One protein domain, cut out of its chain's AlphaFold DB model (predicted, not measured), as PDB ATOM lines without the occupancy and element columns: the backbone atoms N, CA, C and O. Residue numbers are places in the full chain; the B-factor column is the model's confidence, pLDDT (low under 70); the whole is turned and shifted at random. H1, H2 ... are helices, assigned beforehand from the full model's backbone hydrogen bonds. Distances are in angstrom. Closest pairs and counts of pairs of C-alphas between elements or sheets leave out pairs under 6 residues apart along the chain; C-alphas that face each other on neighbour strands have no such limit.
ATOM      1  N   ASP A  41      64.935   4.419  -9.866       73.81
ATOM      2  CA  ASP A  41      65.504   5.758 -10.105       73.81
ATOM      3  C   ASP A  41      64.656   6.664 -11.020       73.81
ATOM      4  O   ASP A  41      65.016   7.819 -11.285       73.81
ATOM      5  N   LYS A  42      63.508   6.192 -11.524       81.94
ATOM      6  CA  LYS A  42      62.661   7.017 -12.398       81.94
ATOM      7  C   LYS A  42      61.802   7.982 -11.579       81.94
ATOM      8  O   LYS A  42      60.781   7.615 -11.008       81.94
ATOM      9  N   VAL A  43      62.206   9.251 -11.570       86.88
ATOM     10  CA  VAL A  43      61.470  10.350 -10.921       86.88
ATOM     11  C   VAL A  43      60.140  10.616 -11.640       86.88
ATOM     12  O   VAL A  43      60.141  11.057 -12.791       86.88
ATOM     13  N   ILE A  44      59.016  10.394 -10.951       89.81
ATOM     14  CA  ILE A  44      57.674  10.793 -11.404       89.81
ATOM     15  C   ILE A  44      57.502  12.308 -11.188       89.81
ATOM     16  O   ILE A  44      57.760  12.788 -10.080       89.81
ATOM     17  N   PRO A  45      57.050  13.081 -12.195       91.88
ATOM     18  CA  PRO A  45      56.814  14.513 -12.029       91.88
ATOM     19  C   PRO A  45      55.775  14.805 -10.943       91.88
ATOM     20  O   PRO A  45      54.809  14.039 -10.804       91.88
ATOM     21  N   PRO A  46      55.919  15.921 -10.204       95.50
ATOM     22  CA  PRO A  46      55.009  16.248  -9.116       95.50
ATOM     23  C   PRO A  46      53.558  16.343  -9.621       95.50
ATOM     24  O   PRO A  46      53.322  16.814 -10.738       95.50
ATOM     25  N   PRO A  47      52.583  15.864  -8.830       96.38
ATOM     26  CA  PRO A  47      51.170  15.945  -9.178       96.38
ATOM     27  C   PRO A  47      50.648  17.390  -9.080       96.38
ATOM     28  O   PRO A  47      51.262  18.228  -8.412       96.38
ATOM     29  N   PRO A  48      49.486  17.694  -9.688       97.12
ATOM     30  CA  PRO A  48      48.740  18.911  -9.384       97.12
ATOM     31  C   PRO A  48      48.410  19.004  -7.892       97.12
ATOM     32  O   PRO A  48      48.129  17.996  -7.245       97.12
ATOM     33  N   THR A  49      48.407  20.220  -7.346       96.88
ATOM     34  CA  THR A  49      48.001  20.467  -5.954       96.88
ATOM     35  C   THR A  49      46.483  20.408  -5.770       96.88
ATOM     36  O   THR A  49      46.006  19.932  -4.737       96.88
ATOM     37  N   ASP A  50      45.744  20.876  -6.778       97.25
ATOM     38  CA  ASP A  50      44.283  20.860  -6.860       97.25
ATOM     39  C   ASP A  50      43.747  19.462  -7.215       97.25
ATOM     40  O   ASP A  50      44.251  18.805  -8.131       97.25
ATOM     41  N   VAL A  51      42.713  19.013  -6.497       97.62
ATOM     42  CA  VAL A  51      42.139  17.665  -6.655       97.62
ATOM     43  C   VAL A  51      41.381  17.529  -7.974       97.62
ATOM     44  O   VAL A  51      41.521  16.500  -8.631       97.62
ATOM     45  N   ASN A  52      40.667  18.565  -8.427       97.44
ATOM     46  CA  ASN A  52      39.987  18.514  -9.725       97.44
ATOM     47  C   ASN A  52      41.004  18.351 -10.865       97.44
ATOM     48  O   ASN A  52      40.826  17.541 -11.776       97.44
ATOM     49  N   ALA A  53      42.115  19.093 -10.804       97.81
ATOM     50  CA  ALA A  53      43.223  18.957 -11.742       97.81
ATOM     51  C   ALA A  53      43.886  17.576 -11.685       97.81
ATOM     52  O   ALA A  53      44.266  17.049 -12.729       97.81
ATOM     53  N   LEU A  54      44.014  16.981 -10.498       98.12
ATOM     54  CA  LEU A  54      44.511  15.616 -10.355       98.12
ATOM     55  C   LEU A  54      43.558  14.596 -10.996       98.12
ATOM     56  O   LEU A  54      44.022  13.771 -11.781       98.12
ATOM     57  N   SER A  55      42.252  14.683 -10.724       97.88
ATOM     58  CA  SER A  55      41.240  13.787 -11.306       97.88
ATOM     59  C   SER A  55      41.232  13.858 -12.837       97.88
ATOM     60  O   SER A  55      41.368  12.841 -13.517       97.88
ATOM     61  N   MET A  56      41.227  15.073 -13.397       98.00
ATOM     62  CA  MET A  56      41.334  15.284 -14.844       98.00
ATOM     63  C   MET A  56      42.609  14.678 -15.448       98.00
ATOM     64  O   MET A  56      42.568  14.155 -16.560       98.00
ATOM     65  N   GLU A  57      43.751  14.767 -14.756       98.44
ATOM     66  CA  GLU A  57      45.010  14.178 -15.229       98.44
ATOM     67  C   GLU A  57      44.966  12.645 -15.189       98.44
ATOM     68  O   GLU A  57      45.400  11.998 -16.143       98.44
ATOM     69  N   VAL A  58      44.393  12.067 -14.129       98.31
ATOM     70  CA  VAL A  58      44.143  10.621 -14.012       98.31
ATOM     71  C   VAL A  58      43.227  10.132 -15.135       98.31
ATOM     72  O   VAL A  58      43.524   9.099 -15.731       98.31
ATOM     73  N   ALA A  59      42.170  10.875 -15.477       97.88
ATOM     74  CA  ALA A  59      41.272  10.527 -16.580       97.88
ATOM     75  C   ALA A  59      42.021  10.430 -17.922       97.88
ATOM     76  O   ALA A  59      41.922   9.412 -18.604       97.88
ATOM     77  N   VAL A  60      42.855  11.426 -18.257       98.31
ATOM     78  CA  VAL A  60      43.699  11.372 -19.468       98.31
ATOM     79  C   VAL A  60      44.643  10.171 -19.427       98.31
ATOM     80  O   VAL A  60      44.745   9.422 -20.399       98.31
ATOM     81  N   LEU A  61      45.356   9.988 -18.313       98.38
ATOM     82  CA  LEU A  61      46.327   8.905 -18.167       98.38
ATOM     83  C   LEU A  61      45.671   7.524 -18.296       98.38
ATOM     84  O   LEU A  61      46.263   6.644 -18.916       98.38
ATOM     85  N   ARG A  62      44.449   7.344 -17.778       97.81
ATOM     86  CA  ARG A  62      43.649   6.121 -17.951       97.81
ATOM     87  C   ARG A  62      43.330   5.863 -19.417       97.81
ATOM     88  O   ARG A  62      43.616   4.770 -19.897       97.81
ATOM     89  N   THR A  63      42.816   6.853 -20.149       97.81
ATOM     90  CA  THR A  63      42.526   6.694 -21.585       97.81
ATOM     91  C   THR A  63      43.787   6.314 -22.367       97.81
ATOM     92  O   THR A  63      43.767   5.368 -23.153       97.81
ATOM     93  N   LEU A  64      44.920   6.976 -22.102       98.06
ATOM     94  CA  LEU A  64      46.206   6.644 -22.732       98.06
ATOM     95  C   LEU A  64      46.696   5.235 -22.372       98.06
ATOM     96  O   LEU A  64      47.245   4.541 -23.230       98.06
ATOM     97  N   PHE A  65      46.516   4.817 -21.120       97.62
ATOM     98  CA  PHE A  65      46.884   3.488 -20.641       97.62
ATOM     99  C   PHE A  65      46.039   2.394 -21.308       97.62
ATOM    100  O   PHE A  65      46.600   1.435 -21.835       97.62
ATOM    101  N   LEU A  66      44.715   2.568 -21.376       96.62
ATOM    102  CA  LEU A  66      43.797   1.600 -21.987       96.62
ATOM    103  C   LEU A  66      43.989   1.483 -23.507       96.62
ATOM    104  O   LEU A  66      43.936   0.385 -24.055       96.62
ATOM    105  N   LEU A  67      44.304   2.594 -24.180       97.19
ATOM    106  CA  LEU A  67      44.723   2.605 -25.589       97.19
ATOM    107  C   LEU A  67      46.146   2.064 -25.802       97.19
ATOM    108  O   LEU A  67      46.615   2.008 -26.939       97.19
ATOM    109  N   LYS A  68      46.859   1.711 -24.723       97.31
ATOM    110  CA  LYS A  68      48.270   1.293 -24.718       97.31
ATOM    111  C   LYS A  68      49.147   2.242 -25.539       97.31
ATOM    112  O   LYS A  68      49.937   1.829 -26.392       97.31
ATOM    113  N   ALA A  69      48.993   3.544 -25.299       97.69
ATOM    114  CA  ALA A  69      49.664   4.589 -26.058       97.69
ATOM    115  C   ALA A  69      51.200   4.497 -25.933       97.69
ATOM    116  O   ALA A  69      51.801   4.906 -24.940       97.69
ATOM    117  N   ALA A  70      51.842   3.977 -26.980       96.69
ATOM    118  CA  ALA A  70      53.292   3.958 -27.149       96.69
ATOM    119  C   ALA A  70      53.923   5.373 -27.236       96.69
ATOM    120  O   ALA A  70      53.233   6.339 -27.575       96.69
ATOM    121  N   PRO A  71      55.253   5.515 -27.031       97.62
ATOM    122  CA  PRO A  71      55.937   6.814 -27.067       97.62
ATOM    123  C   PRO A  71      55.652   7.668 -28.310       97.62
ATOM    124  O   PRO A  71      55.468   8.876 -28.200       97.62
ATOM    125  N   HIS A  72      55.567   7.060 -29.496       97.00
ATOM    126  CA  HIS A  72      55.297   7.794 -30.734       97.00
ATOM    127  C   HIS A  72      53.848   8.312 -30.821       97.00
ATOM    128  O   HIS A  72      53.621   9.367 -31.418       97.00
ATOM    129  N   HIS A  73      52.878   7.627 -30.201       97.56
ATOM    130  CA  HIS A  73      51.515   8.144 -30.042       97.56
ATOM    131  C   HIS A  73      51.521   9.369 -29.126       97.56
ATOM    132  O   HIS A  73      50.970  10.407 -29.483       97.56
ATOM    133  N   LEU A  74      52.208   9.279 -27.984       98.19
ATOM    134  CA  LEU A  74      52.321  10.369 -27.010       98.19
ATOM    135  C   LEU A  74      52.988  11.614 -27.616       98.19
ATOM    136  O   LEU A  74      52.472  12.720 -27.473       98.19
ATOM    137  N   GLU A  75      54.086  11.444 -28.355       98.00
ATOM    138  CA  GLU A  75      54.758  12.544 -29.063       98.00
ATOM    139  C   GLU A  75      53.849  13.203 -30.116       98.00
ATOM    140  O   GLU A  75      53.838  14.430 -30.278       98.00
ATOM    141  N   ARG A  76      53.025  12.409 -30.806       97.12
ATOM    142  CA  ARG A  76      52.031  12.927 -31.752       97.12
ATOM    143  C   ARG A  76      50.924  13.703 -31.045       97.12
ATOM    144  O   ARG A  76      50.595  14.803 -31.485       97.12
ATOM    145  N   ILE A  77      50.386  13.171 -29.946       98.06
ATOM    146  CA  ILE A  77      49.379  13.854 -29.121       98.06
ATOM    147  C   ILE A  77      49.929  15.205 -28.648       98.06
ATOM    148  O   ILE A  77      49.310  16.243 -28.882       98.06
ATOM    149  N   ARG A  78      51.149  15.207 -28.096       97.69
ATOM    150  CA  ARG A  78      51.855  16.406 -27.620       97.69
ATOM    151  C   ARG A  78      51.958  17.506 -28.678       97.69
ATOM    152  O   ARG A  78      51.834  18.684 -28.355       97.69
ATOM    153  N   THR A  79      52.211  17.136 -29.931       97.62
ATOM    154  CA  THR A  79      52.517  18.091 -31.007       97.62
ATOM    155  C   THR A  79      51.299  18.509 -31.828       97.62
ATOM    156  O   THR A  79      51.192  19.684 -32.180       97.62
ATOM    157  N   GLN A  80      50.382  17.585 -32.127       97.75
ATOM    158  CA  GLN A  80      49.291  17.801 -33.087       97.75
ATOM    159  C   GLN A  80      47.949  18.167 -32.442       97.75
ATOM    160  O   GLN A  80      47.070  18.666 -33.139       97.75
ATOM    161  N   TYR A  81      47.776  17.930 -31.138       96.88
ATOM    162  CA  TYR A  81      46.474  18.065 -30.470       96.88
ATOM    163  C   TYR A  81      46.414  19.199 -29.448       96.88
ATOM    164  O   TYR A  81      45.371  19.424 -28.843       96.88
ATOM    165  N   LYS A  82      47.507  19.954 -29.293       96.50
ATOM    166  CA  LYS A  82      47.601  21.094 -28.367       96.50
ATOM    167  C   LYS A  82      46.514  22.154 -28.586       96.50
ATOM    168  O   LYS A  82      46.084  22.768 -27.621       96.50
ATOM    169  N   ASP A  83      46.055  22.333 -29.825       97.31
ATOM    170  CA  ASP A  83      45.051  23.347 -30.170       97.31
ATOM    171  C   ASP A  83      43.631  22.928 -29.751       97.31
ATOM    172  O   ASP A  83      42.747  23.771 -29.645       97.31
ATOM    173  N   GLY A  84      43.408  21.635 -29.487       97.75
ATOM    174  CA  GLY A  84      42.142  21.135 -28.947       97.75
ATOM    175  C   GLY A  84      42.019  21.277 -27.429       97.75
ATOM    176  O   GLY A  84      40.903  21.230 -26.913       97.75
ATOM    177  N   VAL A  85      43.141  21.487 -26.731       98.19
ATOM    178  CA  VAL A  85      43.211  21.573 -25.268       98.19
ATOM    179  C   VAL A  85      42.565  22.863 -24.789       98.19
ATOM    180  O   VAL A  85      42.988  23.965 -25.144       98.19
ATOM    181  N   MET A  86      41.554  22.740 -23.932       97.88
ATOM    182  CA  MET A  86      40.921  23.909 -23.340       97.88
ATOM    183  C   MET A  86      41.829  24.568 -22.307       97.88
ATOM    184  O   MET A  86      42.617  23.932 -21.606       97.88
ATOM    185  N   LYS A  87      41.666  25.883 -22.162       97.25
ATOM    186  CA  LYS A  87      42.294  26.614 -21.064       97.25
ATOM    187  C   LYS A  87      41.693  26.151 -19.730       97.25
ATOM    188  O   LYS A  87      40.481  25.930 -19.666       97.25
ATOM    189  N   PRO A  88      42.492  26.056 -18.654       96.50
ATOM    190  CA  PRO A  88      41.951  25.841 -17.319       96.50
ATOM    191  C   PRO A  88      40.897  26.905 -16.981       96.50
ATOM    192  O   PRO A  88      41.132  28.099 -17.178       96.50
ATOM    193  N   ARG A  89      39.745  26.472 -16.463       95.88
ATOM    194  CA  ARG A  89      38.700  27.352 -15.921       95.88
ATOM    195  C   ARG A  89      38.734  27.350 -14.397       95.88
ATOM    196  O   ARG A  89      39.313  26.452 -13.789       95.88
ATOM    197  N   LYS A  90      38.074  28.335 -13.780       96.88
ATOM    198  CA  LYS A  90      37.781  28.276 -12.345       96.88
ATOM    199  C   LYS A  90      36.847  27.088 -12.092       96.88
ATOM    200  O   LYS A  90      35.861  26.920 -12.815       96.88
ATOM    201  N   ARG A  91      37.203  26.270 -11.109       95.69
ATOM    202  CA  ARG A  91      36.449  25.094 -10.672       95.69
ATOM    203  C   ARG A  91      35.995  25.296  -9.235       95.69
ATOM    204  O   ARG A  91      36.581  26.114  -8.516       95.69
ATOM    205  N   GLU A  92      34.929  24.609  -8.860       96.44
ATOM    206  CA  GLU A  92      34.512  24.524  -7.462       96.44
ATOM    207  C   GLU A  92      35.560  23.736  -6.665       96.44
ATOM    208  O   GLU A  92      36.285  22.904  -7.216       96.44
ATOM    209  N   THR A  93      35.729  24.063  -5.384       97.38
ATOM    210  CA  THR A  93      36.671  23.333  -4.531       97.38
ATOM    211  C   THR A  93      36.143  21.918  -4.344       97.38
ATOM    212  O   THR A  93      35.015  21.769  -3.894       97.38
ATOM    213  N   ALA A  94      36.954  20.912  -4.667       97.31
ATOM    214  CA  ALA A  94      36.561  19.522  -4.472       97.31
ATOM    215  C   ALA A  94      36.382  19.199  -2.980       97.31
ATOM    216  O   ALA A  94      37.235  19.580  -2.168       97.31
ATOM    217  N   ASP A  95      35.329  18.456  -2.654       97.25
ATOM    218  CA  ASP A  95      35.087  17.888  -1.328       97.25
ATOM    219  C   ASP A  95      35.354  16.382  -1.385       97.25
ATOM    220  O   ASP A  95      34.586  15.612  -1.963       97.25
ATOM    221  N   VAL A  96      36.517  15.972  -0.872       96.94
ATOM    222  CA  VAL A  96      36.977  14.579  -0.913       96.94
ATOM    223  C   VAL A  96      37.700  14.202   0.371       96.94
ATOM    224  O   VAL A  96      38.376  15.025   0.998       96.94
ATOM    225  N   THR A  97      37.646  12.918   0.713       97.81
ATOM    226  CA  THR A  97      38.433  12.359   1.812       97.81
ATOM    227  C   THR A  97      39.937  12.356   1.484       97.81
ATOM    228  O   THR A  97      40.343  12.293   0.310       97.81
ATOM    229  N   PRO A  98      40.823  12.425   2.497       98.06
ATOM    230  CA  PRO A  98      42.261  12.233   2.304       98.06
ATOM    231  C   PRO A  98      42.606  10.907   1.609       98.06
ATOM    232  O   PRO A  98      43.536  10.858   0.799       98.06
ATOM    233  N   GLU A  99      41.846   9.851   1.896       97.62
ATOM    234  CA  GLU A  99      41.978   8.509   1.333       97.62
ATOM    235  C   GLU A  99      41.677   8.506  -0.167       97.62
ATOM    236  O   GLU A  99      42.495   8.006  -0.946       97.62
ATOM    237  N   TYR A 100      40.581   9.144  -0.591       97.19
ATOM    238  CA  TYR A 100      40.239   9.308  -2.005       97.19
ATOM    239  C   TYR A 100      41.325  10.078  -2.764       97.19
ATOM    240  O   TYR A 100      41.822   9.635  -3.807       97.19
ATOM    241  N   LYS A 101      41.792  11.203  -2.202       97.88
ATOM    242  CA  LYS A 101      42.901  11.976  -2.785       97.88
ATOM    243  C   LYS A 101      44.178  11.141  -2.900       97.88
ATOM    244  O   LYS A 101      44.874  11.219  -3.916       97.88
ATOM    245  N   LYS A 102      44.505  10.349  -1.875       97.94
ATOM    246  CA  LYS A 102      45.667   9.455  -1.894       97.94
ATOM    247  C   LYS A 102      45.527   8.381  -2.977       97.94
ATOM    248  O   LYS A 102      46.492   8.153  -3.702       97.94
ATOM    249  N   ALA A 103      44.351   7.773  -3.127       97.62
ATOM    250  CA  ALA A 103      44.091   6.785  -4.172       97.62
ATOM    251  C   ALA A 103      44.296   7.379  -5.578       97.62
ATOM    252  O   ALA A 103      44.970   6.765  -6.405       97.62
ATOM    253  N   LEU A 104      43.834   8.614  -5.829       97.94
ATOM    254  CA  LEU A 104      44.103   9.325  -7.088       97.94
ATOM    255  C   LEU A 104      45.601   9.563  -7.337       97.94
ATOM    256  O   LEU A 104      46.076   9.395  -8.463       97.94
ATOM    257  N   LEU A 105      46.357   9.958  -6.308       98.25
ATOM    258  CA  LEU A 105      47.805  10.176  -6.411       98.25
ATOM    259  C   LEU A 105      48.558   8.885  -6.742       98.25
ATOM    260  O   LEU A 105      49.396   8.871  -7.650       98.25
ATOM    261  N   ASP A 106      48.237   7.808  -6.027       97.06
ATOM    262  CA  ASP A 106      48.843   6.496  -6.240       97.06
ATOM    263  C   ASP A 106      48.492   5.970  -7.639       97.06
ATOM    264  O   ASP A 106      49.353   5.427  -8.335       97.06
ATOM    265  N   LEU A 107      47.250   6.178  -8.084       97.62
ATOM    266  CA  LEU A 107      46.781   5.721  -9.389       97.62
ATOM    267  C   LEU A 107      47.457   6.495 -10.516       97.62
ATOM    268  O   LEU A 107      47.924   5.898 -11.484       97.62
ATOM    269  N   ARG A 108      47.591   7.818 -10.370       98.00
ATOM    270  CA  ARG A 108      48.381   8.647 -11.286       98.00
ATOM    271  C   ARG A 108      49.802   8.103 -11.427       98.00
ATOM    272  O   ARG A 108      50.292   7.968 -12.548       98.00
ATOM    273  N   ALA A 109      50.466   7.807 -10.311       97.19
ATOM    274  CA  ALA A 109      51.822   7.269 -10.315       97.19
ATOM    275  C   ALA A 109      51.898   5.914 -11.041       97.19
ATOM    276  O   ALA A 109      52.772   5.730 -11.890       97.19
ATOM    277  N   ALA A 110      50.955   5.006 -10.770       96.44
ATOM    278  CA  ALA A 110      50.876   3.698 -11.419       96.44
ATOM    279  C   ALA A 110      50.639   3.812 -12.936       96.44
ATOM    280  O   ALA A 110      51.323   3.149 -13.713       96.44
ATOM    281  N   LEU A 111      49.761   4.721 -13.377       97.12
ATOM    282  CA  LEU A 111      49.510   4.987 -14.799       97.12
ATOM    283  C   LEU A 111      50.735   5.593 -15.505       97.12
ATOM    284  O   LEU A 111      51.058   5.215 -16.633       97.12
ATOM    285  N   ILE A 112      51.450   6.510 -14.839       97.12
ATOM    286  CA  ILE A 112      52.711   7.076 -15.348       97.12
ATOM    287  C   ILE A 112      53.795   6.006 -15.440       97.12
ATOM    288  O   ILE A 112      54.609   6.078 -16.358       97.12
ATOM    289  N   ALA A 113      53.810   5.028 -14.533       96.00
ATOM    290  CA  ALA A 113      54.743   3.908 -14.567       96.00
ATOM    291  C   ALA A 113      54.336   2.828 -15.586       96.00
ATOM    292  O   ALA A 113      55.193   2.237 -16.241       96.00
ATOM    293  N   GLY A 114      53.038   2.661 -15.844       95.69
ATOM    294  CA  GLY A 114      52.498   1.546 -16.625       95.69
ATOM    295  C   GLY A 114      52.452   0.240 -15.834       95.69
ATOM    296  O   GLY A 114      52.631  -0.819 -16.422       95.69
ATOM    297  N   ASP A 115      52.276   0.331 -14.517       96.38
ATOM    298  CA  ASP A 115      52.180  -0.810 -13.602       96.38
ATOM    299  C   ASP A 115      50.749  -1.374 -13.647       96.38
ATOM    300  O   ASP A 115      49.862  -0.859 -12.966       96.38
ATOM    301  N   GLU A 116      50.497  -2.356 -14.523       95.75
ATOM    302  CA  GLU A 116      49.138  -2.847 -14.810       95.75
ATOM    303  C   GLU A 116      48.440  -3.419 -13.567       95.75
ATOM    304  O   GLU A 116      47.286  -3.078 -13.302       95.75
ATOM    305  N   ASP A 117      49.152  -4.219 -12.769       96.00
ATOM    306  CA  ASP A 117      48.615  -4.821 -11.545       96.00
ATOM    307  C   ASP A 117      48.191  -3.738 -10.549       96.00
ATOM    308  O   ASP A 117      47.078  -3.765 -10.013       96.00
ATOM    309  N   ARG A 118      49.048  -2.726 -10.351       96.44
ATOM    310  CA  ARG A 118      48.746  -1.626  -9.435       96.44
ATOM    311  C   ARG A 118      47.643  -0.712  -9.964       96.44
ATOM    312  O   ARG A 118      46.876  -0.184  -9.161       96.44
ATOM    313  N   VAL A 119      47.552  -0.506 -11.281       96.38
ATOM    314  CA  VAL A 119      46.462   0.266 -11.905       96.38
ATOM    315  C   VAL A 119      45.112  -0.408 -11.668       96.38
ATOM    316  O   VAL A 119      44.158   0.300 -11.340       96.38
ATOM    317  N   ASN A 120      45.032  -1.735 -11.794       95.31
ATOM    318  CA  ASN A 120      43.803  -2.488 -11.532       95.31
ATOM    319  C   ASN A 120      43.397  -2.380 -10.055       95.31
ATOM    320  O   ASN A 120      42.312  -1.884  -9.764       95.31
ATOM    321  N   GLU A 121      44.304  -2.712  -9.128       96.19
ATOM    322  CA  GLU A 121      44.048  -2.645  -7.679       96.19
ATOM    323  C   GLU A 121      43.565  -1.253  -7.235       96.19
ATOM    324  O   GLU A 121      42.585  -1.114  -6.507       96.19
ATOM    325  N   LEU A 122      44.244  -0.198  -7.695       96.44
ATOM    326  CA  LEU A 122      43.897   1.177  -7.342       96.44
ATOM    327  C   LEU A 122      42.621   1.671  -8.021       96.44
ATOM    328  O   LEU A 122      41.982   2.584  -7.503       96.44
ATOM    329  N   SER A 123      42.267   1.120  -9.183       96.00
ATOM    330  CA  SER A 123      41.009   1.467  -9.843       96.00
ATOM    331  C   SER A 123      39.825   0.874  -9.092       96.00
ATOM    332  O   SER A 123      38.882   1.619  -8.837       96.00
ATOM    333  N   ASP A 124      39.928  -0.382  -8.652       95.12
ATOM    334  CA  ASP A 124      38.921  -1.025  -7.799       95.12
ATOM    335  C   ASP A 124      38.794  -0.288  -6.458       95.12
ATOM    336  O   ASP A 124      37.693   0.059  -6.033       95.12
ATOM    337  N   GLN A 125      39.922   0.048  -5.818       95.94
ATOM    338  CA  GLN A 125      39.916   0.821  -4.572       95.94
ATOM    339  C   GLN A 125      39.238   2.188  -4.745       95.94
ATOM    340  O   GLN A 125      38.468   2.607  -3.884       95.94
ATOM    341  N   LEU A 126      39.533   2.903  -5.836       95.69
ATOM    342  CA  LEU A 126      38.924   4.206  -6.101       95.69
ATOM    343  C   LEU A 126      37.417   4.082  -6.375       95.69
ATOM    344  O   LEU A 126      36.672   4.985  -6.004       95.69
ATOM    345  N   GLU A 127      36.968   2.994  -7.009       93.56
ATOM    346  CA  GLU A 127      35.544   2.715  -7.225       93.56
ATOM    347  C   GLU A 127      34.812   2.478  -5.896       93.56
ATOM    348  O   GLU A 127      33.751   3.060  -5.681       93.56
ATOM    349  N   GLU A 128      35.382   1.676  -4.993       94.88
ATOM    350  CA  GLU A 128      34.790   1.440  -3.669       94.88
ATOM    351  C   GLU A 128      34.744   2.728  -2.836       94.88
ATOM    352  O   GLU A 128      33.685   3.081  -2.319       94.88
ATOM    353  N   LEU A 129      35.830   3.509  -2.812       94.56
ATOM    354  CA  LEU A 129      35.835   4.816  -2.143       94.56
ATOM    355  C   LEU A 129      34.798   5.776  -2.742       94.56
ATOM    356  O   LEU A 129      34.143   6.506  -2.010       94.56
ATOM    357  N   ALA A 130      34.605   5.770  -4.064       93.88
ATOM    358  CA  ALA A 130      33.597   6.615  -4.700       93.88
ATOM    359  C   ALA A 130      32.157   6.230  -4.311       93.88
ATOM    360  O   ALA A 130      31.280   7.091  -4.332       93.88
ATOM    361  N   LYS A 131      31.901   4.958  -3.975       92.88
ATOM    362  CA  LYS A 131      30.590   4.494  -3.489       92.88
ATOM    363  C   LYS A 131      30.347   4.897  -2.037       92.88
ATOM    364  O   LYS A 131      29.213   5.240  -1.705       92.88
ATOM    365  N   ASP A 132      31.384   4.831  -1.206       94.25
ATOM    366  CA  ASP A 132      31.284   5.076   0.234       94.25
ATOM    367  C   ASP A 132      31.312   6.572   0.581       94.25
ATOM    368  O   ASP A 132      30.535   7.018   1.428       94.25
ATOM    369  N   ASP A 133      32.165   7.348  -0.094       93.62
ATOM    370  CA  ASP A 133      32.438   8.747   0.257       93.62
ATOM    371  C   ASP A 133      31.590   9.765  -0.534       93.62
ATOM    372  O   ASP A 133      31.514  10.918  -0.118       93.62
ATOM    373  N   ASP A 134      30.978   9.365  -1.660       93.50
ATOM    374  CA  ASP A 134      30.264  10.243  -2.617       93.50
ATOM    375  C   ASP A 134      31.030  11.553  -2.931       93.50
ATOM    376  O   ASP A 134      30.550  12.654  -2.651       93.50
ATOM    377  N   PRO A 135      32.265  11.453  -3.464       94.94
ATOM    378  CA  PRO A 135      33.164  12.594  -3.609       94.94
ATOM    379  C   PRO A 135      32.607  13.649  -4.573       94.94
ATOM    380  O   PRO A 135      32.228  13.328  -5.704       94.94
ATOM    381  N   ASP A 136      32.665  14.923  -4.175       96.25
ATOM    382  CA  ASP A 136      32.278  16.046  -5.034       96.25
ATOM    383  C   ASP A 136      33.510  16.624  -5.740       96.25
ATOM    384  O   ASP A 136      34.368  17.275  -5.133       96.25
ATOM    385  N   VAL A 137      33.624  16.354  -7.041       95.62
ATOM    386  CA  VAL A 137      34.741  16.792  -7.888       95.62
ATOM    387  C   VAL A 137      34.183  17.509  -9.121       95.62
ATOM    388  O   VAL A 137      33.495  16.918  -9.950       95.62
ATOM    389  N   ASP A 138      34.525  18.789  -9.297       96.75
ATOM    390  CA  ASP A 138      34.238  19.550 -10.519       96.75
ATOM    391  C   ASP A 138      35.375  19.354 -11.525       96.75
ATOM    392  O   ASP A 138      36.167  20.258 -11.786       96.75
ATOM    393  N   ASP A 139      35.476  18.173 -12.117       95.62
ATOM    394  CA  ASP A 139      36.468  17.803 -13.137       95.62
ATOM    395  C   ASP A 139      35.860  17.621 -14.537       95.62
ATOM    396  O   ASP A 139      36.599  17.398 -15.495       95.62
ATOM    397  N   ALA A 140      34.548  17.828 -14.690       94.50
ATOM    398  CA  ALA A 140      33.869  17.807 -15.981       94.50
ATOM    399  C   ALA A 140      34.598  18.680 -17.021       94.50
ATOM    400  O   ALA A 140      34.974  19.838 -16.756       94.50
ATOM    401  N   VAL A 141      34.785  18.104 -18.211       96.19
ATOM    402  CA  VAL A 141      35.449  18.719 -19.360       96.19
ATOM    403  C   VAL A 141      34.416  18.950 -20.457       96.19
ATOM    404  O   VAL A 141      33.750  18.029 -20.920       96.19
ATOM    405  N   GLU A 142      34.267  20.203 -20.875       95.69
ATOM    406  CA  GLU A 142      33.471  20.525 -22.057       95.69
ATOM    407  C   GLU A 142      34.244  20.132 -23.316       95.69
ATOM    408  O   GLU A 142      35.464  20.254 -23.365       95.69
ATOM    409  N   PRO A 283      42.223  20.105 -20.032       98.31
ATOM    410  CA  PRO A 283      43.357  20.994 -19.744       98.31
ATOM    411  C   PRO A 283      44.611  20.290 -19.193       98.31
ATOM    412  O   PRO A 283      45.691  20.881 -19.143       98.31
ATOM    413  N   ARG A 284      44.478  19.040 -18.736       98.31
ATOM    414  CA  ARG A 284      45.564  18.201 -18.212       98.31
ATOM    415  C   ARG A 284      46.156  17.245 -19.244       98.31
ATOM    416  O   ARG A 284      47.088  16.523 -18.893       98.31
ATOM    417  N   LEU A 285      45.710  17.284 -20.506       98.38
ATOM    418  CA  LEU A 285      46.241  16.433 -21.574       98.38
ATOM    419  C   LEU A 285      47.762  16.544 -21.719       98.38
ATOM    420  O   LEU A 285      48.473  15.546 -21.625       98.38
ATOM    421  N   LEU A 286      48.273  17.758 -21.944       98.25
ATOM    422  CA  LEU A 286      49.704  17.964 -22.188       98.25
ATOM    423  C   LEU A 286      50.567  17.625 -20.958       98.25
ATOM    424  O   LEU A 286      51.555  16.915 -21.139       98.25
ATOM    425  N   PRO A 287      50.212  18.040 -19.722       98.12
ATOM    426  CA  PRO A 287      50.912  17.585 -18.520       98.12
ATOM    427  C   PRO A 287      50.954  16.059 -18.352       98.12
ATOM    428  O   PRO A 287      52.022  15.524 -18.063       98.12
ATOM    429  N   ALA A 288      49.834  15.358 -18.573       98.25
ATOM    430  CA  ALA A 288      49.769  13.896 -18.490       98.25
ATOM    431  C   ALA A 288      50.707  13.223 -19.505       98.25
ATOM    432  O   ALA A 288      51.500  12.344 -19.156       98.25
ATOM    433  N   VAL A 289      50.640  13.668 -20.764       98.31
ATOM    434  CA  VAL A 289      51.472  13.161 -21.863       98.31
ATOM    435  C   VAL A 289      52.953  13.391 -21.579       98.31
ATOM    436  O   VAL A 289      53.759  12.474 -21.735       98.31
ATOM    437  N   GLU A 290      53.319  14.592 -21.129       97.81
ATOM    438  CA  GLU A 290      54.703  14.927 -20.799       97.81
ATOM    439  C   GLU A 290      55.207  14.099 -19.608       97.81
ATOM    440  O   GLU A 290      56.315  13.567 -19.668       97.81
ATOM    441  N   ALA A 291      54.383  13.891 -18.577       97.12
ATOM    442  CA  ALA A 291      54.761  13.061 -17.436       97.12
ATOM    443  C   ALA A 291      55.052  11.607 -17.837       97.12
ATOM    444  O   ALA A 291      56.056  11.030 -17.409       97.12
ATOM    445  N   ARG A 292      54.226  11.030 -18.719       97.12
ATOM    446  CA  ARG A 292      54.447   9.678 -19.253       97.12
ATOM    447  C   ARG A 292      55.683   9.615 -20.155       97.12
ATOM    448  O   ARG A 292      56.487   8.697 -20.016       97.12
ATOM    449  N   LEU A 293      55.883  10.597 -21.038       96.94
ATOM    450  CA  LEU A 293      57.073  10.674 -21.897       96.94
ATOM    451  C   LEU A 293      58.370  10.779 -21.086       96.94
ATOM    452  O   LEU A 293      59.350  10.118 -21.426       96.94
ATOM    453  N   GLN A 294      58.387  11.574 -20.014       95.44
ATOM    454  CA  GLN A 294      59.554  11.704 -19.135       95.44
ATOM    455  C   GLN A 294      59.899  10.391 -18.429       95.44
ATOM    456  O   GLN A 294      61.079  10.058 -18.325       95.44
ATOM    457  N   TYR A 295      58.890   9.630 -17.994       94.75
ATOM    458  CA  TYR A 295      59.099   8.311 -17.398       94.75
ATOM    459  C   TYR A 295      59.655   7.294 -18.411       94.75
ATOM    460  O   TYR A 295      60.513   6.485 -18.074       94.75
ATOM    461  N   LEU A 296      59.200   7.342 -19.668       93.19
ATOM    462  CA  LEU A 296      59.616   6.393 -20.710       93.19
ATOM    463  C   LEU A 296      60.999   6.689 -21.319       93.19
ATOM    464  O   LEU A 296      61.602   5.787 -21.891       93.19
ATOM    465  N   LYS A 297      61.494   7.932 -21.233       89.69
ATOM    466  CA  LYS A 297      62.808   8.348 -21.774       89.69
ATOM    467  C   LYS A 297      63.999   7.999 -20.873       89.69
ATOM    468  O   LYS A 297      65.134   8.065 -21.338       89.69
ATOM    469  N   LYS A 298      63.745   7.699 -19.601       66.19
ATOM    470  CA  LYS A 298      64.741   7.257 -18.614       66.19
ATOM    471  C   LYS A 298      64.695   5.746 -18.472       66.19
ATOM    472  O   LYS A 298      65.653   5.178 -17.921       66.19
TER     473      LYS A 298
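AT A GLANCE: This is residues 41 to 142 and 283 to 298 of the 298 residues of an uncharacterized protein of Planctomycetaceae bacterium SCGC AG-212-F19 (UniProt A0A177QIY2). H1 sits in the middle, with the hairpin of H3 and H4, the longest helix, packed on it through H3; H5 packs on H1 and H3, and H2 on H5, away from H4. Residues 81 to 97 wrap round the rim. The printed part has 118 residues with five named helices, H1 to H5 in order, and no named strand: all helix, compact, radius of gyration of the C-alphas 14.1 A, spans 39 by 33 by 24 A.

HOW THE PARTS SIT: H4, residues 116 to 133, touches H3, residues 98 to 113, opposite ways at a shallow tilt of 21 degrees; the closest C-alphas, of Ala 110 and Val 119, are 5.6 A apart. H1, residues 51 to 66, touches H3, closest C-alphas Val 58 and Arg 108, 5.4 A. H5, residues 285 to 297, touches H2, residues 71 to 80, closest C-alphas Val 289 and Leu 74, 5.9 A. In these helices every O i to N i+4 pair is within hydrogen-bond range.

IN THESE COORDINATES: H4 is 25.3 A long, H3 22.6 A, H1 22.3 A. C-alpha 51 is at (42.139, 17.665, -6.655), C-alpha 297 at (62.808, 8.348, -21.774).

THE WHOLE: Residues 143 to 282 are not printed; C-alphas 142 and 283 are 10.2 A apart. The link H2 to H3 is long. Residue 298 is under pLDDT 70.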